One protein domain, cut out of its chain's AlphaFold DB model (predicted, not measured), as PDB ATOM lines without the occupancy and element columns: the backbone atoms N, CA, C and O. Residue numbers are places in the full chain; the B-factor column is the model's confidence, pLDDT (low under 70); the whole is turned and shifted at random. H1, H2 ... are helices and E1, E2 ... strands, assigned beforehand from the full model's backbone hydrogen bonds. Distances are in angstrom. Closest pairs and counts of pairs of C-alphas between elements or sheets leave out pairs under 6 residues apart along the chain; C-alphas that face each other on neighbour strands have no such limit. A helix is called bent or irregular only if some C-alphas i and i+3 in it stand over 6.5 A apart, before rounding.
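This is residues 109 to 315 of the 489 residues of an uncharacterized protein of Halovenus aranensis (UniProt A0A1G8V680). The long helix H6 runs through the middle of a helical body, with H1, H4, H7, H8 and H9 packed round it, mostly crossed. A small three-stranded sheet covers the side of H4 away from H6, and the short helix H2 lies far out on a long excursion between E1 and E2. The printed part has 207 residues, with nine named helices and three named strands in the order H1 E1 H2 E2 E3 H3 H4 H5 H6 H7 H8 H9. The sheet is mixed, in the order E1 E3 E2, and the class is mostly helix. The whole is compact, with a radius of gyration of the C-alphas of 16.8 A and spans of 47 by 42 by 28 A.

H1, residues 120 to 131, touches H4, residues 199 to 218, at a steep tilt of 53 degrees; the closest C-alphas, of Thr 127 and Ala 208, are 5.7 A apart. Edge strand E1, residues 139 to 143, is parallel to E3, residues 184 to 188, with N 141 and O 185 2.9 A apart. H2, residues 155 to 160, touches no helix. E2, residues 177 to 181, forms an antiparallel hairpin with E3, with N 178 and O 186 2.9 A apart. H3, residues 189 to 192, only grazes the sheet. H4 is on the sheet at a height of 8.9 A, over E3 and E2, making two layers, a helix on one face of a sheet. H5, residues 223 to 229, is close but not clearly touching H6, residues 235 to 259; C-alphas 226 and 241 are closest, 7.1 A apart. H6 is the hub, touching H1, H4, H7, H8 and H9. H6 and H4 come closest at C-alphas 249 and 209, 4.8 A. H7, residues 266 to 275, forms a helical hairpin with H8, residues 282 to 298; C-alphas 270 and 289 are closest, 5.1 A. H6 and H8 come closest at C-alphas 247 and 291, 3.7 A. H9, residues 302 to 310, touches residues 248 to 255 of H6 alone, at a shallow tilt of 18 degrees; C-alphas 252 and 302 are closest, 5.4 A. Every O i to N i+4 pair is within hydrogen-bond range in H1, H6 and H7, against 1 of 2 in H2, 15 of 16 in H4, 1 of 3 in H5, 11 of 13 in H8 and 2 of 5 in H9; O i to N i+3 gives 2 of 4 in H5 and 5 of 6 in H9, and H3 is too short for an i+4 pair.

H1 begins at C-alpha 120, (-17.071, 3.116, -29.856), and H9 ends at C-alpha 310, (-24.357, -12.233, -6.563). From first to last C-alpha H6 measures 35.6 A, H4 28.3 A and H8 23.6 A. H8 and H9 are irregular: C-alphas 284 and 287, and 303 and 306, are 7.1 A apart.

The C-alphas farthest apart, of Gly 109 and Tyr 159, are 47.7 A apart. The printed part has no cut. The links E1 to H2 and H2 to E2 are long. The mean pLDDT of the printed part is 87.4, and 21 residues are under 70, among them 164 to 173 and 193 to 199.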
ATOM      1  N   GLY A 109     -13.613  -8.774 -29.519       68.06
ATOM      2  CA  GLY A 109     -15.019  -8.842 -29.926       68.06
ATOM      3  C   GLY A 109     -15.446  -7.787 -30.957       68.06
ATOM      4  O   GLY A 109     -14.715  -6.836 -31.235       68.06
ATOM      5  N   PRO A 110     -16.599  -7.992 -31.619       74.31
ATOM      6  CA  PRO A 110     -16.991  -7.221 -32.794       74.31
ATOM      7  C   PRO A 110     -17.769  -5.927 -32.493       74.31
ATOM      8  O   PRO A 110     -18.995  -5.943 -32.563       74.31
ATOM      9  N   ILE A 111     -17.081  -4.789 -32.365       78.75
ATOM     10  CA  ILE A 111     -17.617  -3.481 -32.807       78.75
ATOM     11  C   ILE A 111     -17.074  -3.198 -34.222       78.75
ATOM     12  O   ILE A 111     -15.969  -3.632 -34.554       78.75
ATOM     13  N   SER A 112     -17.820  -2.509 -35.096       70.19
ATOM     14  CA  SER A 112     -17.365  -2.277 -36.480       70.19
ATOM     15  C   SER A 112     -17.839  -0.960 -37.114       70.19
ATOM     16  O   SER A 112     -18.670  -0.994 -38.020       70.19
ATOM     17  N   ASP A 113     -17.253   0.157 -36.662       70.31
ATOM     18  CA  ASP A 113     -17.215   1.487 -37.316       70.31
ATOM     19  C   ASP A 113     -18.562   1.932 -37.914       70.31
ATOM     20  O   ASP A 113     -18.818   1.833 -39.119       70.31
ATOM     21  N   THR A 114     -19.458   2.390 -37.039       79.31
ATOM     22  CA  THR A 114     -20.836   2.747 -37.415       79.31
ATOM     23  C   THR A 114     -20.969   4.145 -38.024       79.31
ATOM     24  O   THR A 114     -22.028   4.493 -38.550       79.31
ATOM     25  N   GLY A 115     -19.912   4.961 -37.962       80.12
ATOM     26  CA  GLY A 115     -19.963   6.385 -38.301       80.12
ATOM     27  C   GLY A 115     -20.641   7.263 -37.238       80.12
ATOM     28  O   GLY A 115     -20.990   8.408 -37.537       80.12
ATOM     29  N   LEU A 116     -20.830   6.751 -36.014       86.81
ATOM     30  CA  LEU A 116     -21.180   7.557 -34.842       86.81
ATOM     31  C   LEU A 116     -20.088   8.612 -34.544       86.81
ATOM     32  O   LEU A 116     -18.936   8.455 -34.945       86.81
ATOM     33  N   PRO A 117     -20.411   9.713 -33.837       86.81
ATOM     34  CA  PRO A 117     -19.466  10.801 -33.567       86.81
ATOM     35  C   PRO A 117     -18.497  10.503 -32.402       86.81
ATOM     36  O   PRO A 117     -17.995  11.434 -31.778       86.81
ATOM     37  N   VAL A 118     -18.263   9.229 -32.081       88.25
ATOM     38  CA  VAL A 118     -17.480   8.740 -30.933       88.25
ATOM     39  C   VAL A 118     -16.630   7.543 -31.344       88.25
ATOM     40  O   VAL A 118     -16.990   6.828 -32.273       88.25
ATOM     41  N   ASP A 119     -15.530   7.307 -30.633       91.81
ATOM     42  CA  ASP A 119     -14.770   6.057 -30.729       91.81
ATOM     43  C   ASP A 119     -15.479   4.978 -29.899       91.81
ATOM     44  O   ASP A 119     -15.354   4.940 -28.673       91.81
ATOM     45  N   GLU A 120     -16.264   4.120 -30.556       92.81
ATOM     46  CA  GLU A 120     -17.071   3.116 -29.856       92.81
ATOM     47  C   GLU A 120     -16.203   2.087 -29.103       92.81
ATOM     48  O   GLU A 120     -16.614   1.591 -28.054       92.81
ATOM     49  N   ASN A 121     -14.992   1.791 -29.600       93.88
ATOM     50  CA  ASN A 121     -14.072   0.833 -28.974       93.88
ATOM     51  C   ASN A 121     -13.495   1.404 -27.678       93.88
ATOM     52  O   ASN A 121     -13.427   0.701 -26.671       93.88
ATOM     53  N   ARG A 122     -13.122   2.689 -27.680       94.25
ATOM     54  CA  ARG A 122     -12.637   3.378 -26.481       94.25
ATOM     55  C   ARG A 122     -13.716   3.479 -25.403       94.25
ATOM     56  O   ARG A 122     -13.415   3.235 -24.237       94.25
ATOM     57  N   VAL A 123     -14.962   3.780 -25.782       96.00
ATOM     58  CA  VAL A 123     -16.096   3.798 -24.839       96.00
ATOM     59  C   VAL A 123     -16.352   2.401 -24.263       96.00
ATOM     60  O   VAL A 123     -16.567   2.272 -23.056       96.00
ATOM     61  N   TYR A 124     -16.276   1.348 -25.087       96.62
ATOM     62  CA  TYR A 124     -16.425  -0.031 -24.613       96.62
ATOM     63  C   TYR A 124     -15.327  -0.429 -23.625       96.62
ATOM     64  O   TYR A 124     -15.649  -0.839 -22.512       96.62
ATOM     65  N   ASN A 125     -14.051  -0.262 -23.996       96.06
ATOM     66  CA  ASN A 125     -12.923  -0.623 -23.135       96.06
ATOM     67  C   ASN A 125     -13.004   0.096 -21.782       96.06
ATOM     68  O   ASN A 125     -12.888  -0.555 -20.751       96.06
ATOM     69  N   LEU A 126     -13.304   1.402 -21.757       96.94
ATOM     70  CA  LEU A 126     -13.425   2.125 -20.488       96.94
ATOM     71  C   LEU A 126     -14.604   1.621 -19.635       96.94
ATOM     72  O   LEU A 126     -14.465   1.459 -18.427       96.94
ATOM     73  N   THR A 127     -15.744   1.300 -20.256       97.88
ATOM     74  CA  THR A 127     -16.911   0.728 -19.552       97.88
ATOM     75  C   THR A 127     -16.607  -0.665 -18.979       97.88
ATOM     76  O   THR A 127     -16.971  -0.965 -17.841       97.88
ATOM     77  N   ARG A 128     -15.907  -1.508 -19.749       96.88
ATOM     78  CA  ARG A 128     -15.415  -2.833 -19.342       96.88
ATOM     79  C   ARG A 128     -14.464  -2.730 -18.148       96.88
ATOM     80  O   ARG A 128     -14.631  -3.462 -17.171       96.88
ATOM     81  N   ASP A 129     -13.520  -1.797 -18.205       97.12
ATOM     82  CA  ASP A 129     -12.494  -1.600 -17.179       97.12
ATOM     83  C   ASP A 129     -13.094  -1.043 -15.877       97.12
ATOM     84  O   ASP A 129     -12.761  -1.523 -14.792       97.12
ATOM     85  N   LEU A 130     -14.054  -0.112 -15.973       97.94
ATOM     86  CA  LEU A 130     -14.835   0.401 -14.837       97.94
ATOM     87  C   LEU A 130     -15.644  -0.695 -14.127       97.94
ATOM     88  O   LEU A 130     -15.813  -0.642 -12.907       97.94
ATOM     89  N   LEU A 131     -16.128  -1.697 -14.866       96.56
ATOM     90  CA  LEU A 131     -16.821  -2.868 -14.317       96.56
ATOM     91  C   LEU A 131     -15.868  -3.978 -13.844       96.56
ATOM     92  O   LEU A 131     -16.294  -4.855 -13.093       96.56
ATOM     93  N   GLY A 132     -14.589  -3.936 -14.234       95.75
ATOM     94  CA  GLY A 132     -13.594  -4.962 -13.909       95.75
ATOM     95  C   GLY A 132     -13.848  -6.305 -14.604       95.75
ATOM     96  O   GLY A 132     -13.598  -7.350 -14.002       95.75
ATOM     97  N   SER A 133     -14.383  -6.270 -15.828       94.31
ATOM     98  CA  SER A 133     -14.830  -7.441 -16.600       94.31
ATOM     99  C   SER A 133     -13.839  -7.849 -17.703       94.31
ATOM    100  O   SER A 133     -13.113  -7.014 -18.233       94.31
ATOM    101  N   ASP A 134     -13.859  -9.128 -18.095       92.81
ATOM    102  CA  ASP A 134     -13.132  -9.680 -19.257       92.81
ATOM    103  C   ASP A 134     -14.061  -9.880 -20.497       92.81
ATOM    104  O   ASP A 134     -13.725 -10.641 -21.404       92.81
ATOM    105  N   ALA A 135     -15.251  -9.258 -20.525       93.25
ATOM    106  CA  ALA A 135     -16.305  -9.475 -21.535       93.25
ATOM    107  C   ALA A 135     -15.934  -9.099 -22.991       93.25
ATOM    108  O   ALA A 135     -15.179  -8.149 -23.238       93.25
ATOM    109  N   ASP A 136     -16.546  -9.788 -23.965       94.31
ATOM    110  CA  ASP A 136     -16.353  -9.557 -25.405       94.31
ATOM    111  C   ASP A 136     -17.191  -8.355 -25.911       94.31
ATOM    112  O   ASP A 136     -18.376  -8.205 -25.610       94.31
ATOM    113  N   ALA A 137     -16.603  -7.506 -26.759       94.88
ATOM    114  CA  ALA A 137     -17.239  -6.283 -27.254       94.88
ATOM    115  C   ALA A 137     -18.470  -6.551 -28.162       94.88
ATOM    116  O   ALA A 137     -18.383  -7.361 -29.094       94.88
ATOM    117  N   PRO A 138     -19.613  -5.862 -27.959       95.25
ATOM    118  CA  PRO A 138     -20.858  -6.117 -28.683       95.25
ATOM    119  C   PRO A 138     -20.934  -5.385 -30.029       95.25
ATOM    120  O   PRO A 138     -20.417  -4.286 -30.200       95.25
ATOM    121  N   THR A 139     -21.685  -5.937 -30.981       95.81
ATOM    122  CA  THR A 139     -21.920  -5.279 -32.274       95.81
ATOM    123  C   THR A 139     -22.869  -4.101 -32.136       95.81
ATOM    124  O   THR A 139     -24.039  -4.282 -31.810       95.81
ATOM    125  N   VAL A 140     -22.363  -2.901 -32.429       94.19
ATOM    126  CA  VAL A 140     -23.169  -1.681 -32.541       94.19
ATOM    127  C   VAL A 140     -23.780  -1.592 -33.946       94.19
ATOM    128  O   VAL A 140     -23.063  -1.724 -34.941       94.19
ATOM    129  N   SER A 141     -25.088  -1.347 -34.046       93.19
ATOM    130  CA  SER A 141     -25.778  -0.967 -35.291       93.19
ATOM    131  C   SER A 141     -26.589   0.325 -35.120       93.19
ATOM    132  O   SER A 141     -26.757   0.833 -34.011       93.19
ATOM    133  N   VAL A 142     -27.068   0.883 -36.237       91.06
ATOM    134  CA  VAL A 142     -27.910   2.090 -36.291       91.06
ATOM    135  C   VAL A 142     -29.158   1.762 -37.108       91.06
ATOM    136  O   VAL A 142     -29.037   1.470 -38.300       91.06
ATOM    137  N   GLU A 143     -30.336   1.766 -36.476       89.62
ATOM    138  CA  GLU A 143     -31.604   1.295 -37.067       89.62
ATOM    139  C   GLU A 143     -32.827   2.083 -36.535       89.62
ATOM    140  O   GLU A 143     -32.749   2.772 -35.518       89.62
ATOM    141  N   GLU A 144     -33.983   1.997 -37.208       85.38
ATOM    142  CA  GLU A 144     -35.235   2.672 -36.805       85.38
ATOM    143  C   GLU A 144     -35.904   1.966 -35.604       85.38
ATOM    144  O   GLU A 144     -36.643   0.985 -35.766       85.38
ATOM    145  N   LEU A 145     -35.702   2.470 -34.379       80.00
ATOM    146  CA  LEU A 145     -36.278   1.863 -33.172       80.00
ATOM    147  C   LEU A 145     -37.653   2.443 -32.818       80.00
ATOM    148  O   LEU A 145     -37.785   3.464 -32.146       80.00
ATOM    149  N   ASN A 146     -38.700   1.689 -33.157       76.12
ATOM    150  CA  ASN A 146     -40.083   1.930 -32.715       76.12
ATOM    151  C   ASN A 146     -40.390   1.343 -31.309       76.12
ATOM    152  O   ASN A 146     -41.552   1.133 -30.959       76.12
ATOM    153  N   TYR A 147     -39.362   1.032 -30.509       70.38
ATOM    154  CA  TYR A 147     -39.497   0.450 -29.166       70.38
ATOM    155  C   TYR A 147     -39.724   1.526 -28.086       70.38
ATOM    156  O   TYR A 147     -39.236   2.655 -28.193       70.38
ATOM    157  N   ARG A 148     -40.453   1.168 -27.021       71.19
ATOM    158  CA  ARG A 148     -40.716   2.026 -25.855       71.19
ATOM    159  C   ARG A 148     -40.561   1.218 -24.565       71.19
ATOM    160  O   ARG A 148     -41.155   0.149 -24.441       71.19
ATOM    161  N   SER A 149     -39.786   1.720 -23.604       67.38
ATOM    162  CA  SER A 149     -39.539   1.013 -22.341       67.38
ATOM    163  C   SER A 149     -40.619   1.289 -21.309       67.38
ATOM    164  O   SER A 149     -41.162   2.389 -21.235       67.38
ATOM    165  N   GLY A 150     -40.891   0.298 -20.461       68.69
ATOM    166  CA  GLY A 150     -41.764   0.456 -19.299       68.69
ATOM    167  C   GLY A 150     -43.255   0.659 -19.596       68.69
ATOM    168  O   GLY A 150     -43.973   1.032 -18.671       68.69
ATOM    169  N   GLU A 151     -43.729   0.402 -20.824       71.06
ATOM    170  CA  GLU A 151     -45.162   0.473 -21.154       71.06
ATOM    171  C   GLU A 151     -46.012  -0.382 -20.200       71.06
ATOM    172  O   GLU A 151     -45.698  -1.538 -19.898       71.06
ATOM    173  N   THR A 152     -47.133   0.186 -19.752       70.62
ATOM    174  CA  THR A 152     -48.140  -0.523 -18.961       70.62
ATOM    175  C   THR A 152     -49.527  -0.384 -19.582       70.62
ATOM    176  O   THR A 152     -50.021   0.717 -19.811       70.62
ATOM    177  N   ASP A 153     -50.156  -1.534 -19.834       70.88
ATOM    178  CA  ASP A 153     -51.578  -1.688 -20.158       70.88
ATOM    179  C   ASP A 153     -52.181  -2.627 -19.106       70.88
ATOM    180  O   ASP A 153     -52.053  -3.855 -19.174       70.88
ATOM    181  N   ARG A 154     -52.712  -2.040 -18.025       82.75
ATOM    182  CA  ARG A 154     -53.251  -2.772 -16.870       82.75
ATOM    183  C   ARG A 154     -54.431  -2.001 -16.268       82.75
ATOM    184  O   ARG A 154     -54.200  -0.928 -15.714       82.75
ATOM    185  N   PRO A 155     -55.655  -2.562 -16.207       88.25
ATOM    186  CA  PRO A 155     -56.828  -1.849 -15.677       88.25
ATOM    187  C   PRO A 155     -56.743  -1.407 -14.205       88.25
ATOM    188  O   PRO A 155     -57.591  -0.656 -13.741       88.25
ATOM    189  N   PHE A 156     -55.755  -1.870 -13.427       92.88
ATOM    190  CA  PHE A 156     -55.483  -1.308 -12.097       92.88
ATOM    191  C   PHE A 156     -54.664  -0.006 -12.162       92.88
ATOM    192  O   PHE A 156     -54.893   0.902 -11.366       92.88
ATOM    193  N   PHE A 157     -53.733   0.094 -13.113       92.31
ATOM    194  CA  PHE A 157     -52.839   1.243 -13.286       92.31
ATOM    195  C   PHE A 157     -53.615   2.444 -13.855       92.31
ATOM    196  O   PHE A 157     -53.380   3.570 -13.429       92.31
ATOM    197  N   GLU A 158     -54.628   2.174 -14.683       89.88
ATOM    198  CA  GLU A 158     -55.667   3.123 -15.111       89.88
ATOM    199  C   GLU A 158     -56.349   3.811 -13.917       89.88
ATOM    200  O   GLU A 158     -56.355   5.038 -13.812       89.88
ATOM    201  N   TYR A 159     -56.831   3.046 -12.925       92.75
ATOM    202  CA  TYR A 159     -57.344   3.648 -11.690       92.75
ATOM    203  C   TYR A 159     -56.262   4.450 -10.951       92.75
ATOM    204  O   TYR A 159     -56.547   5.522 -10.420       92.75
ATOM    205  N   MET A 160     -55.010   3.990 -10.925       93.69
ATOM    206  CA  MET A 160     -53.918   4.744 -10.294       93.69
ATOM    207  C   MET A 160     -53.488   5.998 -11.079       93.69
ATOM    208  O   MET A 160     -52.719   6.789 -10.541       93.69
ATOM    209  N   GLY A 161     -54.045   6.254 -12.268       89.69
ATOM    210  CA  GLY A 161     -53.717   7.423 -13.091       89.69
ATOM    211  C   GLY A 161     -52.359   7.304 -13.788       89.69
ATOM    212  O   GLY A 161     -51.746   8.317 -14.082       89.69
ATOM    213  N   LEU A 162     -51.880   6.077 -14.011       88.81
ATOM    214  CA  LEU A 162     -50.599   5.775 -14.662       88.81
ATOM    215  C   LEU A 162     -50.787   5.338 -16.129       88.81
ATOM    216  O   LEU A 162     -50.003   4.547 -16.647       88.81
ATOM    217  N   THR A 163     -51.856   5.793 -16.788       81.94
ATOM    218  CA  THR A 163     -52.163   5.505 -18.200       81.94
ATOM    219  C   THR A 163     -52.706   6.749 -18.893       81.94
ATOM    220  O   THR A 163     -53.497   7.480 -18.303       81.94
ATOM    221  N   ASN A 164     -52.334   6.962 -20.155       68.19
ATOM    222  CA  ASN A 164     -52.832   8.078 -20.958       68.19
ATOM    223  C   ASN A 164     -54.104   7.705 -21.752       68.19
ATOM    224  O   ASN A 164     -54.098   6.746 -22.521       68.19
ATOM    225  N   ASP A 165     -55.141   8.541 -21.644       55.16
ATOM    226  CA  ASP A 165     -56.429   8.396 -22.347       55.16
ATOM    227  C   ASP A 165     -56.445   8.983 -23.781       55.16
ATOM    228  O   ASP A 165     -57.446   8.868 -24.494       55.16
ATOM    229  N   THR A 166     -55.385   9.673 -24.223       49.72
ATOM    230  CA  THR A 166     -55.370  10.407 -25.506       49.72
ATOM    231  C   THR A 166     -54.816   9.595 -26.683       49.72
ATOM    232  O   THR A 166     -53.809   8.899 -26.558       49.72
ATOM    233  N   GLU A 167     -55.428   9.734 -27.868       41.22
ATOM    234  CA  GLU A 167     -54.936   9.140 -29.124       41.22
ATOM    235  C   GLU A 167     -53.546   9.700 -29.507       41.22
ATOM    236  O   GLU A 167     -53.445  10.714 -30.198       41.22
ATOM    237  N   GLY A 168     -52.473   9.022 -29.083       49.38
ATOM    238  CA  GLY A 168     -51.092   9.292 -29.515       49.38
ATOM    239  C   GLY A 168     -50.027   9.310 -28.411       49.38
ATOM    240  O   GLY A 168     -48.846   9.208 -28.732       49.38
ATOM    241  N   GLY A 169     -50.412   9.412 -27.135       55.72
ATOM    242  CA  GLY A 169     -49.489   9.266 -26.000       55.72
ATOM    243  C   GLY A 169     -49.335   7.805 -25.558       55.72
ATOM    244  O   GLY A 169     -50.263   7.011 -25.700       55.72
ATOM    245  N   SER A 170     -48.175   7.451 -24.998       63.66
ATOM    246  CA  SER A 170     -47.863   6.110 -24.474       63.66
ATOM    247  C   SER A 170     -47.290   6.213 -23.057       63.66
ATOM    248  O   SER A 170     -46.608   7.185 -22.726       63.66
ATOM    249  N   THR A 171     -47.561   5.190 -22.241       69.81
ATOM    250  CA  THR A 171     -47.001   5.000 -20.891       69.81
ATOM    251  C   THR A 171     -45.501   4.706 -20.900       69.81
ATOM    252  O   THR A 171     -44.836   4.839 -19.877       69.81
ATOM    253  N   GLY A 172     -44.954   4.302 -22.047       63.59
ATOM    254  CA  GLY A 172     -43.541   4.002 -22.214       63.59
ATOM    255  C   GLY A 172     -42.760   5.163 -22.809       63.59
ATOM    256  O   GLY A 172     -43.203   5.843 -23.746       63.59
ATOM    257  N   ALA A 173     -41.554   5.355 -22.294       68.12
ATOM    258  CA  ALA A 173     -40.612   6.339 -22.796       68.12
ATOM    259  C   ALA A 173     -39.858   5.783 -24.024       68.12
ATOM    260  O   ALA A 173     -39.542   4.594 -24.095       68.12
ATOM    261  N   ALA A 174     -39.600   6.629 -25.024       71.00
ATOM    262  CA  ALA A 174     -38.933   6.213 -26.261       71.00
ATOM    263  C   ALA A 174     -37.452   5.874 -26.016       71.00
ATOM    264  O   ALA A 174     -36.798   6.530 -25.199       71.00
ATOM    265  N   SER A 175     -36.930   4.874 -26.727       78.06
ATOM    266  CA  SER A 175     -35.539   4.432 -26.578       78.06
ATOM    267  C   SER A 175     -34.594   5.091 -27.584       78.06
ATOM    268  O   SER A 175     -34.894   5.176 -28.778       78.06
ATOM    269  N   ALA A 176     -33.440   5.548 -27.089       83.38
ATOM    270  CA  ALA A 176     -32.345   6.064 -27.918       83.38
ATOM    271  C   ALA A 176     -31.381   4.958 -28.363       83.38
ATOM    272  O   ALA A 176     -30.777   5.076 -29.426       83.38
ATOM    273  N   ALA A 177     -31.267   3.894 -27.570       87.88
ATOM    274  CA  ALA A 177     -30.583   2.663 -27.921       87.88
ATOM    275  C   ALA A 177     -31.177   1.472 -27.136       87.88
ATOM    276  O   ALA A 177     -32.103   1.641 -26.331       87.88
ATOM    277  N   VAL A 178     -30.706   0.263 -27.442       88.56
ATOM    278  CA  VAL A 178     -31.061  -0.985 -26.757       88.56
ATOM    279  C   VAL A 178     -29.935  -2.010 -26.875       88.56
ATOM    280  O   VAL A 178     -29.521  -2.363 -27.980       88.56
ATOM    281  N   ALA A 179     -29.511  -2.571 -25.746       90.50
ATOM    282  CA  ALA A 179     -28.795  -3.839 -25.705       90.50
ATOM    283  C   ALA A 179     -29.775  -5.008 -25.969       90.50
ATOM    284  O   ALA A 179     -30.505  -5.453 -25.077       90.50
ATOM    285  N   GLU A 180     -29.813  -5.526 -27.203       86.62
ATOM    286  CA  GLU A 180     -30.690  -6.656 -27.578       86.62
ATOM    287  C   GLU A 180     -30.219  -8.005 -26.992       86.62
ATOM    288  O   GLU A 180     -30.976  -8.977 -26.920       86.62
ATOM    289  N   GLY A 181     -28.962  -8.068 -26.558       87.44
ATOM    290  CA  GLY A 181     -28.335  -9.210 -25.901       87.44
ATOM    291  C   GLY A 181     -26.870  -8.901 -25.569       87.44
ATOM    292  O   GLY A 181     -26.399  -7.820 -25.915       87.44
ATOM    293  N   PRO A 182     -26.116  -9.836 -24.964       89.88
ATOM    294  CA  PRO A 182     -24.717  -9.603 -24.578       89.88
ATOM    295  C   PRO A 182     -23.789  -9.236 -25.750       89.88
ATOM    296  O   PRO A 182     -22.731  -8.672 -25.537       89.88
ATOM    297  N   ASN A 183     -24.182  -9.515 -26.995       93.12
ATOM    298  CA  ASN A 183     -23.342  -9.317 -28.178       93.12
ATOM    299  C   ASN A 183     -23.866  -8.228 -29.138       93.12
ATOM    300  O   ASN A 183     -23.380  -8.165 -30.265       93.12
ATOM    301  N   SER A 184     -24.882  -7.430 -28.771       93.19
ATOM    302  CA  SER A 184     -25.535  -6.503 -29.716       93.19
ATOM    303  C   SER A 184     -26.143  -5.269 -29.048       93.19
ATOM    304  O   SER A 184     -26.974  -5.402 -28.149       93.19
ATOM    305  N   VAL A 185     -25.799  -4.085 -29.561       93.50
ATOM    306  CA  VAL A 185     -26.377  -2.779 -29.205       93.50
ATOM    307  C   VAL A 185     -26.937  -2.131 -30.469       93.50
ATOM    308  O   VAL A 185     -26.225  -1.983 -31.457       93.50
ATOM    309  N   VAL A 186     -28.197  -1.705 -30.450       92.00
ATOM    310  CA  VAL A 186     -28.821  -0.981 -31.568       92.00
ATOM    311  C   VAL A 186     -29.077   0.456 -31.138       92.00
ATOM    312  O   VAL A 186     -29.782   0.684 -30.157       92.00
ATOM    313  N   VAL A 187     -28.522   1.428 -31.860       90.25
ATOM    314  CA  VAL A 187     -28.764   2.865 -31.661       90.25
ATOM    315  C   VAL A 187     -29.879   3.326 -32.602       90.25
ATOM    316  O   VAL A 187     -29.918   2.949 -33.771       90.25
ATOM    317  N   ASN A 188     -30.795   4.153 -32.104       87.56
ATOM    318  CA  ASN A 188     -31.928   4.650 -32.879       87.56
ATOM    319  C   ASN A 188     -31.481   5.712 -33.901       87.56
ATOM    320  O   ASN A 188     -30.905   6.731 -33.513       87.56
ATOM    321  N   GLU A 189     -31.783   5.547 -35.192       85.56
ATOM    322  CA  GLU A 189     -31.407   6.553 -36.205       85.56
ATOM    323  C   GLU A 189     -32.026   7.942 -35.930       85.56
ATOM    324  O   GLU A 189     -31.388   8.966 -36.186       85.56
ATOM    325  N   ASP A 190     -33.201   7.981 -35.285       80.38
ATOM    326  CA  ASP A 190     -33.895   9.209 -34.865       80.38
ATOM    327  C   ASP A 190     -33.094  10.074 -33.872       80.38
ATOM    328  O   ASP A 190     -33.382  11.270 -33.740       80.38
ATOM    329  N   VAL A 191     -32.091   9.523 -33.164       77.00
ATOM    330  CA  VAL A 191     -31.277  10.324 -32.231       77.00
ATOM    331  C   VAL A 191     -30.080  11.014 -32.884       77.00
ATOM    332  O   VAL A 191     -29.600  12.012 -32.350       77.00
ATOM    333  N   LEU A 192     -29.643  10.580 -34.070       74.81
ATOM    334  CA  LEU A 192     -28.483  11.164 -34.758       74.81
ATOM    335  C   LEU A 192     -28.666  12.658 -35.077       74.81
ATOM    336  O   LEU A 192     -27.721  13.437 -34.970       74.81
ATOM    337  N   GLY A 193     -29.889  13.072 -35.423       64.31
ATOM    338  CA  GLY A 193     -30.221  14.468 -35.733       64.31
ATOM    339  C   GLY A 193     -30.441  15.381 -34.518       64.31
ATOM    340  O   GLY A 193     -30.664  16.573 -34.703       64.31
ATOM    341  N   GLN A 194     -30.412  14.856 -33.287       63.00
ATOM    342  CA  GLN A 194     -30.790  15.600 -32.070       63.00
ATOM    343  C   GLN A 194     -29.610  16.336 -31.414       63.00
ATOM    344  O   GLN A 194     -29.806  17.167 -30.528       63.00
ATOM    345  N   TYR A 195     -28.378  15.988 -31.792       61.12
ATOM    346  CA  TYR A 195     -27.191  16.217 -30.964       61.12
ATOM    347  C   TYR A 195     -26.144  17.172 -31.572       61.12
ATOM    348  O   TYR A 195     -25.036  17.250 -31.048       61.12
ATOM    349  N   GLU A 196     -26.470  17.916 -32.640       56.44
ATOM    350  CA  GLU A 196     -25.520  18.632 -33.528       56.44
ATOM    351  C   GLU A 196     -24.449  19.530 -32.861       56.44
ATOM    352  O   GLU A 196     -23.471  19.875 -33.523       56.44
ATOM    353  N   ASN A 197     -24.604  19.918 -31.588       50.66
ATOM    354  CA  ASN A 197     -23.725  20.871 -30.900       50.66
ATOM    355  C   ASN A 197     -23.126  20.372 -29.562       50.66
ATOM    356  O   ASN A 197     -22.432  21.139 -28.907       50.66
ATOM    357  N   ASN A 198     -23.406  19.128 -29.143       56.78
ATOM    358  CA  ASN A 198     -22.830  18.463 -27.954       56.78
ATOM    359  C   ASN A 198     -23.001  16.932 -28.085       56.78
ATOM    360  O   ASN A 198     -23.608  16.266 -27.243       56.78
ATOM    361  N   SER A 199     -22.571  16.385 -29.225       69.50
ATOM    362  CA  SER A 199     -22.845  14.999 -29.620       69.50
ATOM    363  C   SER A 199     -21.917  13.981 -28.983       69.50
ATOM    364  O   SER A 199     -22.416  13.018 -28.414       69.50
ATOM    365  N   VAL A 200     -20.603  14.189 -29.085       80.31
ATOM    366  CA  VAL A 200     -19.556  13.229 -28.695       80.31
ATOM    367  C   VAL A 200     -19.815  12.689 -27.283       80.31
ATOM    368  O   VAL A 200     -20.169  11.527 -27.111       80.31
ATOM    369  N   ASP A 201     -19.779  13.568 -26.289       86.88
ATOM    370  CA  ASP A 201     -19.883  13.236 -24.867       86.88
ATOM    371  C   ASP A 201     -21.221  12.554 -24.525       86.88
ATOM    372  O   ASP A 201     -21.280  11.603 -23.748       86.88
ATOM    373  N   ARG A 202     -22.317  12.993 -25.165       85.06
ATOM    374  CA  ARG A 202     -23.663  12.427 -24.968       85.06
ATOM    375  C   ARG A 202     -23.852  11.074 -25.659       85.06
ATOM    376  O   ARG A 202     -24.619  10.259 -25.154       85.06
ATOM    377  N   PHE A 203     -23.163  10.818 -26.773       87.62
ATOM    378  CA  PHE A 203     -23.112   9.495 -27.401       87.62
ATOM    379  C   PHE A 203     -22.190   8.536 -26.643       87.62
ATOM    380  O   PHE A 203     -22.536   7.365 -26.529       87.62
ATOM    381  N   GLY A 204     -21.085   9.018 -26.065       91.75
ATOM    382  CA  GLY A 204     -20.244   8.229 -25.162       91.75
ATOM    383  C   GLY A 204     -21.037   7.778 -23.936       91.75
ATOM    384  O   GLY A 204     -21.141   6.585 -23.670       91.75
ATOM    385  N   LEU A 205     -21.725   8.719 -23.281       92.31
ATOM    386  CA  LEU A 205     -22.602   8.444 -22.141       92.31
ATOM    387  C   LEU A 205     -23.786   7.512 -22.478       92.31
ATOM    388  O   LEU A 205     -24.226   6.747 -21.620       92.31
ATOM    389  N   LEU A 206     -24.305   7.570 -23.713       91.75
ATOM    390  CA  LEU A 206     -25.317   6.635 -24.220       91.75
ATOM    391  C   LEU A 206     -24.731   5.227 -24.382       91.75
ATOM    392  O   LEU A 206     -25.275   4.279 -23.827       91.75
ATOM    393  N   LEU A 207     -23.618   5.089 -25.107       94.38
ATOM    394  CA  LEU A 207     -22.994   3.792 -25.361       94.38
ATOM    395  C   LEU A 207     -22.480   3.128 -24.077       94.38
ATOM    396  O   LEU A 207     -22.676   1.930 -23.924       94.38
ATOM    397  N   ALA A 208     -21.914   3.877 -23.124       97.19
ATOM    398  CA  ALA A 208     -21.455   3.334 -21.840       97.19
ATOM    399  C   ALA A 208     -22.580   2.635 -21.045       97.19
ATOM    400  O   ALA A 208     -22.361   1.604 -20.417       97.19
ATOM    401  N   HIS A 209     -23.815   3.140 -21.123       96.75
ATOM    402  CA  HIS A 209     -24.987   2.507 -20.508       96.75
ATOM    403  C   HIS A 209     -25.388   1.205 -21.221       96.75
ATOM    404  O   HIS A 209     -25.590   0.178 -20.575       96.75
ATOM    405  N   GLU A 210     -25.455   1.214 -22.556       95.56
ATOM    406  CA  GLU A 210     -25.772   0.004 -23.328       95.56
ATOM    407  C   GLU A 210     -24.681  -1.070 -23.184       95.56
ATOM    408  O   GLU A 210     -24.985  -2.254 -23.062       95.56
ATOM    409  N   PHE A 211     -23.409  -0.666 -23.138       97.00
ATOM    410  CA  PHE A 211     -22.276  -1.557 -22.892       97.00
ATOM    411  C   PHE A 211     -22.284  -2.116 -21.465       97.00
ATOM    412  O   PHE A 211     -22.023  -3.304 -21.275       97.00
ATOM    413  N   ALA A 212     -22.687  -1.330 -20.461       96.94
ATOM    414  CA  ALA A 212     -22.921  -1.861 -19.121       96.94
ATOM    415  C   ALA A 212     -24.017  -2.946 -19.131       96.94
ATOM    416  O   ALA A 212     -23.871  -3.967 -18.459       96.94
ATOM    417  N   HIS A 213     -25.068  -2.802 -19.949       95.06
ATOM    418  CA  HIS A 213     -26.073  -3.854 -20.140       95.06
ATOM    419  C   HIS A 213     -25.553  -5.094 -20.876       95.06
ATOM    420  O   HIS A 213     -25.928  -6.211 -20.507       95.06
ATOM    421  N   THR A 214     -24.695  -4.954 -21.891       94.81
ATOM    422  CA  THR A 214     -24.105  -6.129 -22.554       94.81
ATOM    423  C   THR A 214     -23.195  -6.904 -21.606       94.81
ATOM    424  O   THR A 214     -23.330  -8.125 -21.501       94.81
ATOM    425  N   ILE A 215     -22.380  -6.197 -20.818       95.12
ATOM    426  CA  ILE A 215     -21.484  -6.781 -19.811       95.12
ATOM    427  C   ILE A 215     -22.286  -7.441 -18.673       95.12
ATOM    428  O   ILE A 215     -22.039  -8.601 -18.354       95.12
ATOM    429  N   GLN A 216     -23.331  -6.789 -18.137       93.06
ATOM    430  CA  GLN A 216     -24.281  -7.402 -17.183       93.06
ATOM    431  C   GLN A 216     -24.879  -8.724 -17.704       93.06
ATOM    432  O   GLN A 216     -25.157  -9.645 -16.926       93.06
ATOM    433  N   MET A 217     -25.134  -8.825 -19.013       91.12
ATOM    434  CA  MET A 217     -25.677 -10.039 -19.623       91.12
ATOM    435  C   MET A 217     -24.624 -11.136 -19.819       91.12
ATOM    436  O   MET A 217     -24.976 -12.309 -19.670       91.12
ATOM    437  N   GLU A 218     -23.369 -10.789 -20.117       91.62
ATOM    438  CA  GLU A 218     -22.272 -11.752 -20.285       91.62
ATOM    439  C   GLU A 218     -21.748 -12.291 -18.943       91.62
ATOM    440  O   GLU A 218     -21.681 -13.508 -18.764       91.62
ATOM    441  N   GLU A 219     -21.528 -11.416 -17.953       90.44
ATOM    442  CA  GLU A 219     -21.148 -11.762 -16.567       90.44
ATOM    443  C   GLU A 219     -22.227 -12.571 -15.815       90.44
ATOM    444  O   GLU A 219     -22.073 -12.980 -14.661       90.44
ATOM    445  N   GLY A 220     -23.373 -12.820 -16.453       86.06
ATOM    446  CA  GLY A 220     -24.444 -13.634 -15.899       86.06
ATOM    447  C   GLY A 220     -25.297 -12.920 -14.850       86.06
ATOM    448  O   GLY A 220     -26.244 -13.537 -14.355       86.06
ATOM    449  N   TRP A 221     -25.085 -11.617 -14.608       86.19
ATOM    450  CA  TRP A 221     -25.899 -10.708 -13.765       86.19
ATOM    451  C   TRP A 221     -27.309 -10.440 -14.350       86.19
ATOM    452  O   TRP A 221     -27.997  -9.465 -14.057       86.19
ATOM    453  N   SER A 222     -27.749 -11.356 -15.204       66.06
ATOM    454  CA  SER A 222     -28.933 -11.332 -16.037       66.06
ATOM    455  C   SER A 222     -30.213 -11.702 -15.284       66.06
ATOM    456  O   SER A 222     -30.220 -12.264 -14.181       66.06
ATOM    457  N   ARG A 223     -31.338 -11.542 -15.991       71.62
ATOM    458  CA  ARG A 223     -32.650 -12.076 -15.601       71.62
ATOM    459  C   ARG A 223     -32.626 -13.549 -15.188       71.62
ATOM    460  O   ARG A 223     -33.468 -13.939 -14.388       71.62
ATOM    461  N   ALA A 224     -31.720 -14.372 -15.720       70.88
ATOM    462  CA  ALA A 224     -31.697 -15.802 -15.423       70.88
ATOM    463  C   ALA A 224     -31.244 -16.113 -13.986       70.88
ATOM    464  O   ALA A 224     -31.818 -17.014 -13.374       70.88
ATOM    465  N   GLU A 225     -30.273 -15.370 -13.437       72.06
ATOM    466  CA  GLU A 225     -29.818 -15.569 -12.054       72.06
ATOM    467  C   GLU A 225     -30.675 -14.771 -11.066       72.06
ATOM    468  O   GLU A 225     -31.144 -15.328 -10.072       72.06
ATOM    469  N   LEU A 226     -31.024 -13.517 -11.389       76.88
ATOM    470  CA  LEU A 226     -31.952 -12.742 -10.560       76.88
ATOM    471  C   LEU A 226     -33.318 -13.441 -10.411       76.88
ATOM    472  O   LEU A 226     -33.867 -13.431  -9.314       76.88
ATOM    473  N   ALA A 227     -33.828 -14.152 -11.427       77.56
ATOM    474  CA  ALA A 227     -35.065 -14.944 -11.320       77.56
ATOM    475  C   ALA A 227     -34.965 -16.222 -10.461       77.56
ATOM    476  O   ALA A 227     -35.967 -16.916 -10.272       77.56
ATOM    477  N   ARG A 228     -33.775 -16.578  -9.960       74.50
ATOM    478  CA  ARG A 228     -33.584 -17.679  -8.996       74.50
ATOM    479  C   ARG A 228     -33.631 -17.186  -7.551       74.50
ATOM    480  O   ARG A 228     -33.916 -17.983  -6.657       74.50
ATOM    481  N   LYS A 229     -33.368 -15.893  -7.345       79.75
ATOM    482  CA  LYS A 229     -33.429 -15.179  -6.061       79.75
ATOM    483  C   LYS A 229     -34.782 -14.500  -5.864       79.75
ATOM    484  O   LYS A 229     -35.454 -14.710  -4.858       79.75
ATOM    485  N   LEU A 230     -35.173 -13.702  -6.853       81.81
ATOM    486  CA  LEU A 230     -36.400 -12.925  -6.904       81.81
ATOM    487  C   LEU A 230     -37.483 -13.752  -7.607       81.81
ATOM    488  O   LEU A 230     -37.324 -14.149  -8.762       81.81
ATOM    489  N   ASP A 231     -38.608 -13.987  -6.934       84.00
ATOM    490  CA  ASP A 231     -39.789 -14.605  -7.545       84.00
ATOM    491  C   ASP A 231     -40.454 -13.604  -8.503       84.00
ATOM    492  O   ASP A 231     -41.392 -12.911  -8.115       84.00
ATOM    493  N   LEU A 232     -39.961 -13.522  -9.750       86.75
ATOM    494  CA  LEU A 232     -40.408 -12.587 -10.805       86.75
ATOM    495  C   LEU A 232     -41.856 -12.819 -11.303       86.75
ATOM    496  O   LEU A 232     -42.186 -12.484 -12.444       86.75
ATOM    497  N   SER A 233     -42.723 -13.408 -10.479       88.44
ATOM    498  CA  SER A 233     -44.163 -13.544 -10.714       88.44
ATOM    499  C   SER A 233     -44.982 -12.317 -10.285       88.44
ATOM    500  O   SER A 233     -46.170 -12.258 -10.604       88.44
ATOM    501  N   THR A 234     -44.374 -11.335  -9.601       93.31
ATOM    502  CA  THR A 234     -45.055 -10.114  -9.123       93.31
ATOM    503  C   THR A 234     -44.502  -8.831  -9.745       93.31
ATOM    504  O   THR A 234     -43.338  -8.765 -10.151       93.31
ATOM    505  N   SER A 235     -45.322  -7.778  -9.791       94.00
ATOM    506  CA  SER A 235     -44.887  -6.459 -10.279       94.00
ATOM    507  C   SER A 235     -43.773  -5.864  -9.428       94.00
ATOM    508  O   SER A 235     -42.835  -5.304  -9.979       94.00
ATOM    509  N   GLU A 236     -43.839  -6.044  -8.110       95.06
ATOM    510  CA  GLU A 236     -42.807  -5.626  -7.159       95.06
ATOM    511  C   GLU A 236     -41.448  -6.235  -7.522       95.06
ATOM    512  O   GLU A 236     -40.489  -5.514  -7.779       95.06
ATOM    513  N   SER A 237     -41.394  -7.558  -7.671       93.38
ATOM    514  CA  SER A 237     -40.167  -8.276  -8.032       93.38
ATOM    515  C   SER A 237     -39.651  -7.936  -9.436       93.38
ATOM    516  O   SER A 237     -38.446  -7.966  -9.678       93.38
ATOM    517  N   LEU A 238     -40.546  -7.589 -10.369       91.94
ATOM    518  CA  LEU A 238     -40.176  -7.155 -11.716       91.94
ATOM    519  C   LEU A 238     -39.648  -5.712 -11.726       91.94
ATOM    520  O   LEU A 238     -38.709  -5.419 -12.462       91.94
ATOM    521  N   MET A 239     -40.224  -4.832 -10.905       94.06
ATOM    522  CA  MET A 239     -39.758  -3.464 -10.686       94.06
ATOM    523  C   MET A 239     -38.389  -3.459  -9.995       94.06
ATOM    524  O   MET A 239     -37.494  -2.745 -10.435       94.06
ATOM    525  N   LEU A 240     -38.194  -4.309  -8.983       95.31
ATOM    526  CA  LEU A 240     -36.905  -4.544  -8.328       95.31
ATOM    527  C   LEU A 240     -35.844  -5.029  -9.327       95.31
ATOM    528  O   LEU A 240     -34.781  -4.427  -9.428       95.31
ATOM    529  N   TYR A 241     -36.166  -6.053 -10.128       93.69
ATOM    530  CA  TYR A 241     -35.297  -6.528 -11.210       93.69
ATOM    531  C   TYR A 241     -34.903  -5.402 -12.181       93.69
ATOM    532  O   TYR A 241     -33.726  -5.270 -12.507       93.69
ATOM    533  N   ARG A 242     -35.863  -4.576 -12.627       92.50
ATOM    534  CA  ARG A 242     -35.565  -3.439 -13.509       92.50
ATOM    535  C   ARG A 242     -34.690  -2.407 -12.805       92.50
ATOM    536  O   ARG A 242     -33.682  -2.015 -13.366       92.50
ATOM    537  N   SER A 243     -35.019  -2.014 -11.577       96.31
ATOM    538  CA  SER A 243     -34.242  -1.011 -10.829       96.31
ATOM    539  C   SER A 243     -32.785  -1.445 -10.639       96.31
ATOM    540  O   SER A 243     -31.887  -0.622 -10.755       96.31
ATOM    541  N   LEU A 244     -32.533  -2.743 -10.441       95.50
ATOM    542  CA  LEU A 244     -31.176  -3.286 -10.370       95.50
ATOM    543  C   LEU A 244     -30.450  -3.308 -11.724       95.50
ATOM    544  O   LEU A 244     -29.270  -2.985 -11.779       95.50
ATOM    545  N   VAL A 245     -31.110  -3.692 -12.817       93.38
ATOM    546  CA  VAL A 245     -30.472  -3.749 -14.149       93.38
ATOM    547  C   VAL A 245     -30.230  -2.344 -14.704       93.38
ATOM    548  O   VAL A 245     -29.092  -1.967 -14.975       93.38
ATOM    549  N   GLU A 246     -31.297  -1.555 -14.810       95.06
ATOM    550  CA  GLU A 246     -31.312  -0.208 -15.397       95.06
ATOM    551  C   GLU A 246     -30.472   0.743 -14.522       95.06
ATOM    552  O   GLU A 246     -29.646   1.493 -15.032       95.06
ATOM    553  N   GLY A 247     -30.597   0.649 -13.192       97.38
ATOM    554  CA  GLY A 247     -29.823   1.452 -12.242       97.38
ATOM    555  C   GLY A 247     -28.320   1.179 -12.256       97.38
ATOM    556  O   GLY A 247     -27.533   2.117 -12.151       97.38
ATOM    557  N   GLY A 248     -27.911  -0.079 -12.440       97.25
ATOM    558  CA  GLY A 248     -26.494  -0.430 -12.548       97.25
ATOM    559  C   GLY A 248     -25.850   0.175 -13.797       97.25
ATOM    560  O   GLY A 248     -24.735   0.691 -13.730       97.25
ATOM    561  N   ALA A 249     -26.573   0.193 -14.919       97.12
ATOM    562  CA  ALA A 249     -26.119   0.853 -16.140       97.12
ATOM    563  C   ALA A 249     -26.122   2.388 -16.015       97.12
ATOM    564  O   ALA A 249     -25.222   3.038 -16.541       97.12
ATOM    565  N   VAL A 250     -27.070   2.978 -15.272       97.81
ATOM    566  CA  VAL A 250     -27.048   4.416 -14.932       97.81
ATOM    567  C   VAL A 250     -25.804   4.782 -14.120       97.81
ATOM    568  O   VAL A 250     -25.098   5.709 -14.499       97.81
ATOM    569  N   PHE A 251     -25.503   4.047 -13.046       98.50
ATOM    570  CA  PHE A 251     -24.338   4.320 -12.197       98.50
ATOM    571  C   PHE A 251     -23.006   4.077 -12.923       98.50
ATOM    572  O   PHE A 251     -22.103   4.903 -12.843       98.50
ATOM    573  N   THR A 252     -22.899   2.996 -13.705       98.44
ATOM    574  CA  THR A 252     -21.698   2.727 -14.523       98.44
ATOM    575  C   THR A 252     -21.444   3.853 -15.528       98.44
ATOM    576  O   THR A 252     -20.300   4.239 -15.755       98.44
ATOM    577  N   ALA A 253     -22.507   4.418 -16.104       97.81
ATOM    578  CA  ALA A 253     -22.397   5.524 -17.040       97.81
ATOM    579  C   ALA A 253     -22.121   6.886 -16.358       97.81
ATOM    580  O   ALA A 253     -21.471   7.725 -16.974       97.81
ATOM    581  N   ASP A 254     -22.535   7.110 -15.101       97.94
ATOM    582  CA  ASP A 254     -22.040   8.249 -14.296       97.94
ATOM    583  C   ASP A 254     -20.533   8.131 -14.056       97.94
ATOM    584  O   ASP A 254     -19.790   9.065 -14.329       97.94
ATOM    585  N   GLN A 255     -20.065   6.948 -13.655       98.38
ATOM    586  CA  GLN A 255     -18.641   6.684 -13.425       98.38
ATOM    587  C   GLN A 255     -17.798   6.810 -14.707       98.38
ATOM    588  O   GLN A 255     -16.658   7.266 -14.654       98.38
ATOM    589  N   TYR A 256     -18.370   6.482 -15.871       98.19
ATOM    590  CA  TYR A 256     -17.777   6.796 -17.176       98.19
ATOM    591  C   TYR A 256     -17.648   8.312 -17.408       98.19
ATOM    592  O   TYR A 256     -16.654   8.753 -17.977       98.19
ATOM    593  N   ALA A 257     -18.622   9.119 -16.974       96.88
ATOM    594  CA  ALA A 257     -18.554  10.573 -17.106       96.88
ATOM    595  C   ALA A 257     -17.514  11.206 -16.166       96.88
ATOM    596  O   ALA A 257     -16.813  12.124 -16.591       96.88
ATOM    597  N   ASP A 258     -17.382  10.686 -14.940       96.94
ATOM    598  CA  ASP A 258     -16.360  11.105 -13.971       96.94
ATOM    599  C   ASP A 258     -14.931  10.825 -14.479       96.94
ATOM    600  O   ASP A 258     -14.076  11.710 -14.442       96.94
ATOM    601  N   GLU A 259     -14.662   9.610 -14.979       97.12
ATOM    602  CA  GLU A 259     -13.332   9.201 -15.476       97.12
ATOM    603  C   GLU A 259     -12.927   9.950 -16.767       97.12
ATOM    604  O   GLU A 259     -11.741  10.156 -17.028       97.12
ATOM    605  N   GLU A 260     -13.905  10.420 -17.546       95.81
ATOM    606  CA  GLU A 260     -13.710  11.220 -18.765       95.81
ATOM    607  C   GLU A 260     -13.698  12.752 -18.530       95.81
ATOM    608  O   GLU A 260     -13.555  13.503 -19.498       95.81
ATOM    609  N   ASP A 261     -13.826  13.230 -17.282       94.94
ATOM    610  CA  ASP A 261     -13.901  14.663 -16.902       94.94
ATOM    611  C   ASP A 261     -15.038  15.426 -17.630       94.94
ATOM    612  O   ASP A 261     -14.892  16.580 -18.047       94.94
ATOM    613  N   LEU A 262     -16.193  14.769 -17.828       92.12
ATOM    614  CA  LEU A 262     -17.349  15.337 -18.536       92.12
ATOM    615  C   LEU A 262     -18.231  16.181 -17.603       92.12
ATOM    616  O   LEU A 262     -18.618  15.746 -16.523       92.12
ATOM    617  N   GLU A 263     -18.712  17.338 -18.075       91.81
ATOM    618  CA  GLU A 263     -19.740  18.136 -17.375       91.81
ATOM    619  C   GLU A 263     -21.162  17.524 -17.514       91.81
ATOM    620  O   GLU A 263     -22.151  18.214 -17.784       91.81
ATOM    621  N   LEU A 264     -21.281  16.199 -17.358       91.06
ATOM    622  CA  LEU A 264     -22.503  15.406 -17.512       91.06
ATOM    623  C   LEU A 264     -22.666  14.416 -16.349       91.06
ATOM    624  O   LEU A 264     -21.709  13.798 -15.916       91.06
ATOM    625  N   SER A 265     -23.907  14.195 -15.909       93.81
ATOM    626  CA  SER A 265     -24.281  13.062 -15.048       93.81
ATOM    627  C   SER A 265     -25.619  12.499 -15.527       93.81
ATOM    628  O   SER A 265     -26.571  13.238 -15.821       93.81
ATOM    629  N   GLN A 266     -25.678  11.179 -15.640       92.38
ATOM    630  CA  GLN A 266     -26.842  10.387 -15.993       92.38
ATOM    631  C   GLN A 266     -27.803  10.207 -14.806       92.38
ATOM    632  O   GLN A 266     -29.015  10.296 -15.009       92.38
ATOM    633  N   ILE A 267     -27.304  10.073 -13.576       96.25
ATOM    634  CA  ILE A 267     -28.100  10.107 -12.340       96.25
ATOM    635  C   ILE A 267     -28.822  11.453 -12.244       96.25
ATOM    636  O   ILE A 267     -30.050  11.501 -12.134       96.25
ATOM    637  N   ALA A 268     -28.092  12.563 -12.396       95.75
ATOM    638  CA  ALA A 268     -28.679  13.900 -12.378       95.75
ATOM    639  C   ALA A 268     -29.640  14.137 -13.560       95.75
ATOM    640  O   ALA A 268     -30.617  14.879 -13.422       95.75
ATOM    641  N   ARG A 269     -29.401  13.518 -14.728       91.50
ATOM    642  CA  ARG A 269     -30.347  13.522 -15.858       91.50
ATOM    643  C   ARG A 269     -31.637  12.791 -15.498       91.50
ATOM    644  O   ARG A 269     -32.705  13.361 -15.708       91.50
ATOM    645  N   PHE A 270     -31.560  11.568 -14.973       93.19
ATOM    646  CA  PHE A 270     -32.746  10.779 -14.645       93.19
ATOM    647  C   PHE A 270     -33.520  11.339 -13.449       93.19
ATOM    648  O   PHE A 270     -34.742  11.250 -13.457       93.19
ATOM    649  N   ASP A 271     -32.869  12.014 -12.497       95.31
ATOM    650  CA  ASP A 271     -33.554  12.811 -11.468       95.31
ATOM    651  C   ASP A 271     -34.426  13.922 -12.083       95.31
ATOM    652  O   ASP A 271     -35.625  14.006 -11.796       95.31
ATOM    653  N   ARG A 272     -33.862  14.713 -13.011       93.50
ATOM    654  CA  ARG A 272     -34.611  15.755 -13.737       93.50
ATOM    655  C   ARG A 272     -35.716  15.172 -14.618       93.50
ATOM    656  O   ARG A 272     -36.812  15.722 -14.643       93.50
ATOM    657  N   GLN A 273     -35.453  14.073 -15.328       89.88
ATOM    658  CA  GLN A 273     -36.449  13.426 -16.189       89.88
ATOM    659  C   GLN A 273     -37.587  12.795 -15.376       89.88
ATOM    660  O   GLN A 273     -38.742  12.958 -15.752       89.88
ATOM    661  N   TYR A 274     -37.297  12.155 -14.240       92.06
ATOM    662  CA  TYR A 274     -38.310  11.605 -13.336       92.06
ATOM    663  C   TYR A 274     -39.156  12.710 -12.687       92.06
ATOM    664  O   TYR A 274     -40.379  12.612 -12.660       92.06
ATOM    665  N   GLY A 275     -38.523  13.797 -12.232       90.75
ATOM    666  CA  GLY A 275     -39.209  14.962 -11.660       90.75
ATOM    667  C   GLY A 275     -40.017  15.804 -12.660       90.75
ATOM    668  O   GLY A 275     -40.800  16.651 -12.231       90.75
ATOM    669  N   ALA A 276     -39.842  15.584 -13.967       89.81
ATOM    670  CA  ALA A 276     -40.568  16.257 -15.048       89.81
ATOM    671  C   ALA A 276     -41.391  15.291 -15.929       89.81
ATOM    672  O   ALA A 276     -41.915  15.701 -16.968       89.81
ATOM    673  N   ALA A 277     -41.495  14.015 -15.545       87.62
ATOM    674  CA  ALA A 277     -42.239  13.012 -16.294       87.62
ATOM    675  C   ALA A 277     -43.758  13.268 -16.203       87.62
ATOM    676  O   ALA A 277     -44.256  13.543 -15.111       87.62
ATOM    677  N   PRO A 278     -44.513  13.119 -17.309       88.25
ATOM    678  CA  PRO A 278     -45.968  12.985 -17.252       88.25
ATOM    679  C   PRO A 278     -46.387  11.809 -16.359       88.25
ATOM    680  O   PRO A 278     -45.686  10.791 -16.328       88.25
ATOM    681  N   ASP A 279     -47.536  11.926 -15.687       88.19
ATOM    682  CA  ASP A 279     -48.119  10.941 -14.764       88.19
ATOM    683  C   ASP A 279     -48.032   9.499 -15.312       88.19
ATOM    684  O   ASP A 279     -47.642   8.567 -14.603       88.19
ATOM    685  N   GLU A 280     -48.328   9.315 -16.604       84.69
ATOM    686  CA  GLU A 280     -48.340   8.016 -17.278       84.69
ATOM    687  C   GLU A 280     -46.947   7.406 -17.535       84.69
ATOM    688  O   GLU A 280     -46.850   6.210 -17.805       84.69
ATOM    689  N   GLN A 281     -45.875   8.201 -17.440       87.38
ATOM    690  CA  GLN A 281     -44.480   7.791 -17.663       87.38
ATOM    691  C   GLN A 281     -43.648   7.693 -16.374       87.38
ATOM    692  O   GLN A 281     -42.555   7.125 -16.409       87.38
ATOM    693  N   VAL A 282     -44.144   8.163 -15.221       91.38
ATOM    694  CA  VAL A 282     -43.431   8.061 -13.925       91.38
ATOM    695  C   VAL A 282     -43.029   6.605 -13.621       91.38
ATOM    696  O   VAL A 282     -41.925   6.345 -13.144       91.38
ATOM    697  N   TYR A 283     -43.878   5.632 -13.969       91.69
ATOM    698  CA  TYR A 283     -43.579   4.199 -13.834       91.69
ATOM    699  C   TYR A 283     -42.452   3.709 -14.766       91.69
ATOM    700  O   TYR A 283     -41.704   2.798 -14.404       91.69
ATOM    701  N   ALA A 284     -42.311   4.297 -15.958       89.19
ATOM    702  CA  ALA A 284     -41.286   3.916 -16.927       89.19
ATOM    703  C   ALA A 284     -39.890   4.421 -16.525       89.19
ATOM    704  O   ALA A 284     -38.928   3.664 -16.662       89.19
ATOM    705  N   TYR A 285     -39.796   5.643 -15.982       91.50
ATOM    706  CA  TYR A 285     -38.538   6.253 -15.523       91.50
ATOM    707  C   TYR A 285     -38.065   5.775 -14.138       91.50
ATOM    708  O   TYR A 285     -36.869   5.844 -13.852       91.50
ATOM    709  N   ALA A 286     -38.970   5.288 -13.279       95.25
ATOM    710  CA  ALA A 286     -38.656   4.900 -11.897       95.25
ATOM    711  C   ALA A 286     -37.427   3.969 -11.731       95.25
ATOM    712  O   ALA A 286     -36.634   4.239 -10.829       95.25
ATOM    713  N   PRO A 287     -37.221   2.929 -12.569       96.06
ATOM    714  CA  PRO A 287     -36.052   2.052 -12.478       96.06
ATOM    715  C   PRO A 287     -34.713   2.759 -12.671       96.06
ATOM    716  O   PRO A 287     -33.800   2.532 -11.886       96.06
ATOM    717  N   TYR A 288     -34.598   3.625 -13.684       95.56
ATOM    718  CA  TYR A 288     -33.372   4.379 -13.961       95.56
ATOM    719  C   TYR A 288     -33.051   5.325 -12.806       95.56
ATOM    720  O   TYR A 288     -31.922   5.385 -12.328       95.56
ATOM    721  N   HIS A 289     -34.074   6.042 -12.341       97.00
ATOM    722  CA  HIS A 289     -33.925   7.063 -11.321       97.00
ATOM    723  C   HIS A 289     -33.573   6.478  -9.945       97.00
ATOM    724  O   HIS A 289     -32.500   6.763  -9.417       97.00
ATOM    725  N   HIS A 290     -34.446   5.637  -9.382       98.00
ATOM    726  CA  HIS A 290     -34.245   5.074  -8.042       98.00
ATOM    727  C   HIS A 290     -33.168   3.987  -8.032       98.00
ATOM    728  O   HIS A 290     -32.464   3.831  -7.041       98.00
ATOM    729  N   GLY A 291     -32.988   3.268  -9.143       98.12
ATOM    730  CA  GLY A 291     -31.891   2.318  -9.305       98.12
ATOM    731  C   GLY A 291     -30.522   3.000  -9.339       98.12
ATOM    732  O   GLY A 291     -29.620   2.564  -8.631       98.12
ATOM    733  N   GLY A 292     -30.367   4.083 -10.110       97.94
ATOM    734  CA  GLY A 292     -29.116   4.848 -10.152       97.94
ATOM    735  C   GLY A 292     -28.755   5.429  -8.782       97.94
ATOM    736  O   GLY A 292     -27.640   5.232  -8.311       97.94
ATOM    737  N   GLN A 293     -29.731   6.045  -8.100       98.12
ATOM    738  CA  GLN A 293     -29.563   6.549  -6.729       98.12
ATOM    739  C   GLN A 293     -29.224   5.445  -5.716       98.12
ATOM    740  O   GLN A 293     -28.439   5.680  -4.800       98.12
ATOM    741  N   TYR A 294     -29.785   4.242  -5.869       98.56
ATOM    742  CA  TYR A 294     -29.453   3.107  -5.012       98.56
ATOM    743  C   TYR A 294     -27.977   2.708  -5.149       98.56
ATOM    744  O   TYR A 294     -27.292   2.621  -4.134       98.56
ATOM    745  N   PHE A 295     -27.467   2.521  -6.373       98.50
ATOM    746  CA  PHE A 295     -26.061   2.147  -6.583       98.50
ATOM    747  C   PHE A 295     -25.088   3.239  -6.110       98.50
ATOM    748  O   PHE A 295     -24.156   2.917  -5.378       98.50
ATOM    749  N   ASP A 296     -25.376   4.507  -6.412       98.06
ATOM    750  CA  ASP A 296     -24.661   5.699  -5.912       98.06
ATOM    751  C   ASP A 296     -24.623   5.795  -4.375       98.06
ATOM    752  O   ASP A 296     -23.652   6.257  -3.782       98.06
ATOM    753  N   THR A 297     -25.657   5.289  -3.694       97.75
ATOM    754  CA  THR A 297     -25.713   5.276  -2.223       97.75
ATOM    755  C   THR A 297     -24.951   4.100  -1.595       97.75
ATOM    756  O   THR A 297     -24.565   4.192  -0.427       97.75
ATOM    757  N   VAL A 298     -24.755   2.981  -2.312       97.56
ATOM    758  CA  VAL A 298     -24.210   1.732  -1.727       97.56
ATOM    759  C   VAL A 298     -22.844   1.293  -2.264       97.56
ATOM    760  O   VAL A 298     -22.238   0.417  -1.646       97.56
ATOM    761  N   LEU A 299     -22.336   1.876  -3.357       97.88
ATOM    762  CA  LEU A 299     -21.032   1.546  -3.948       97.88
ATOM    763  C   LEU A 299     -20.143   2.783  -4.133       97.88
ATOM    764  O   LEU A 299     -20.577   3.786  -4.681       97.88
ATOM    765  N   ASP A 300     -18.856   2.656  -3.794       97.44
ATOM    766  CA  ASP A 300     -17.833   3.669  -4.111       97.44
ATOM    767  C   ASP A 300     -17.353   3.615  -5.583       97.44
ATOM    768  O   ASP A 300     -16.658   4.528  -6.023       97.44
ATOM    769  N   ALA A 301     -17.621   2.521  -6.318       97.62
ATOM    770  CA  ALA A 301     -17.132   2.296  -7.687       97.62
ATOM    771  C   ALA A 301     -17.917   1.205  -8.446       97.62
ATOM    772  O   ALA A 301     -18.409   0.245  -7.842       97.62
ATOM    773  N   ALA A 302     -17.959   1.290  -9.783       97.12
ATOM    774  CA  ALA A 302     -18.705   0.356 -10.641       97.12
ATOM    775  C   ALA A 302     -18.231  -1.115 -10.561       97.12
ATOM    776  O   ALA A 302     -19.056  -2.022 -10.658       97.12
ATOM    777  N   THR A 303     -16.957  -1.379 -10.245       96.62
ATOM    778  CA  THR A 303     -16.440  -2.740  -9.961       96.62
ATOM    779  C   THR A 303     -17.174  -3.467  -8.820       96.62
ATOM    780  O   THR A 303     -17.105  -4.691  -8.715       96.62
ATOM    781  N   GLY A 304     -17.909  -2.743  -7.966       96.19
ATOM    782  CA  GLY A 304     -18.750  -3.323  -6.918       96.19
ATOM    783  C   GLY A 304     -20.077  -3.924  -7.403       96.19
ATOM    784  O   GLY A 304     -20.704  -4.664  -6.643       96.19
ATOM    785  N   LEU A 305     -20.512  -3.655  -8.646       94.81
ATOM    786  CA  LEU A 305     -21.842  -4.041  -9.150       94.81
ATOM    787  C   LEU A 305     -22.131  -5.536  -8.983       94.81
ATOM    788  O   LEU A 305     -23.211  -5.908  -8.522       94.81
ATOM    789  N   GLY A 306     -21.153  -6.384  -9.314       93.00
ATOM    790  CA  GLY A 306     -21.288  -7.839  -9.249       93.00
ATOM    791  C   GLY A 306     -21.789  -8.333  -7.893       93.00
ATOM    792  O   GLY A 306     -22.704  -9.153  -7.860       93.00
ATOM    793  N   ALA A 307     -21.292  -7.767  -6.786       93.25
ATOM    794  CA  ALA A 307     -21.682  -8.161  -5.430       93.25
ATOM    795  C   ALA A 307     -23.184  -7.963  -5.165       93.25
ATOM    796  O   ALA A 307     -23.820  -8.830  -4.564       93.25
ATOM    797  N   VAL A 308     -23.790  -6.891  -5.685       93.88
ATOM    798  CA  VAL A 308     -25.242  -6.651  -5.582       93.88
ATOM    799  C   VAL A 308     -26.026  -7.707  -6.370       93.88
ATOM    800  O   VAL A 308     -27.077  -8.175  -5.926       93.88
ATOM    801  N   TYR A 309     -25.517  -8.165  -7.516       90.12
ATOM    802  CA  TYR A 309     -26.161  -9.229  -8.294       90.12
ATOM    803  C   TYR A 309     -25.884 -10.644  -7.750       90.12
ATOM    804  O   TYR A 309     -26.722 -11.530  -7.953       90.12
ATOM    805  N   THR A 310     -24.781 -10.891  -7.027       87.44
ATOM    806  CA  THR A 310     -24.357 -12.233  -6.563       87.44
ATOM    807  C   THR A 310     -24.617 -12.523  -5.086       87.44
ATOM    808  O   THR A 310     -25.119 -13.610  -4.791       87.44
ATOM    809  N   ASP A 311     -24.423 -11.568  -4.181       88.62
ATOM    810  CA  ASP A 311     -24.399 -11.809  -2.731       88.62
ATOM    811  C   ASP A 311     -25.331 -10.855  -1.962       88.62
ATOM    812  O   ASP A 311     -26.232 -11.321  -1.261       88.62
ATOM    813  N   ASP A 312     -25.208  -9.545  -2.181       91.44
ATOM    814  CA  ASP A 312     -25.912  -8.476  -1.454       91.44
ATOM    815  C   ASP A 312     -27.188  -7.993  -2.180       91.44
ATOM    816  O   ASP A 312     -27.537  -6.814  -2.184       91.44
ATOM    817  N   THR A 313     -27.908  -8.913  -2.831       92.44
ATOM    818  CA  THR A 313     -29.105  -8.581  -3.624       92.44
ATOM    819  C   THR A 313     -30.265  -8.113  -2.733       92.44
ATOM    820  O   THR A 313     -30.725  -8.902  -1.900       92.44
ATOM    821  N   PRO A 314     -30.810  -6.892  -2.923       93.75
ATOM    822  CA  PRO A 314     -31.897  -6.381  -2.091       93.75
ATOM    823  C   PRO A 314     -33.164  -7.243  -2.175       93.75
ATOM    824  O   PRO A 314     -33.541  -7.741  -3.236       93.75
ATOM    825  N   ALA A 315     -33.845  -7.399  -1.036       90.62
ATOM    826  CA  ALA A 315     -35.010  -8.276  -0.886       90.62
ATOM    827  C   ALA A 315     -36.344  -7.657  -1.350       90.62
ATOM    828  O   ALA A 315     -37.338  -8.378  -1.492       90.62
TER     829      ALA A 315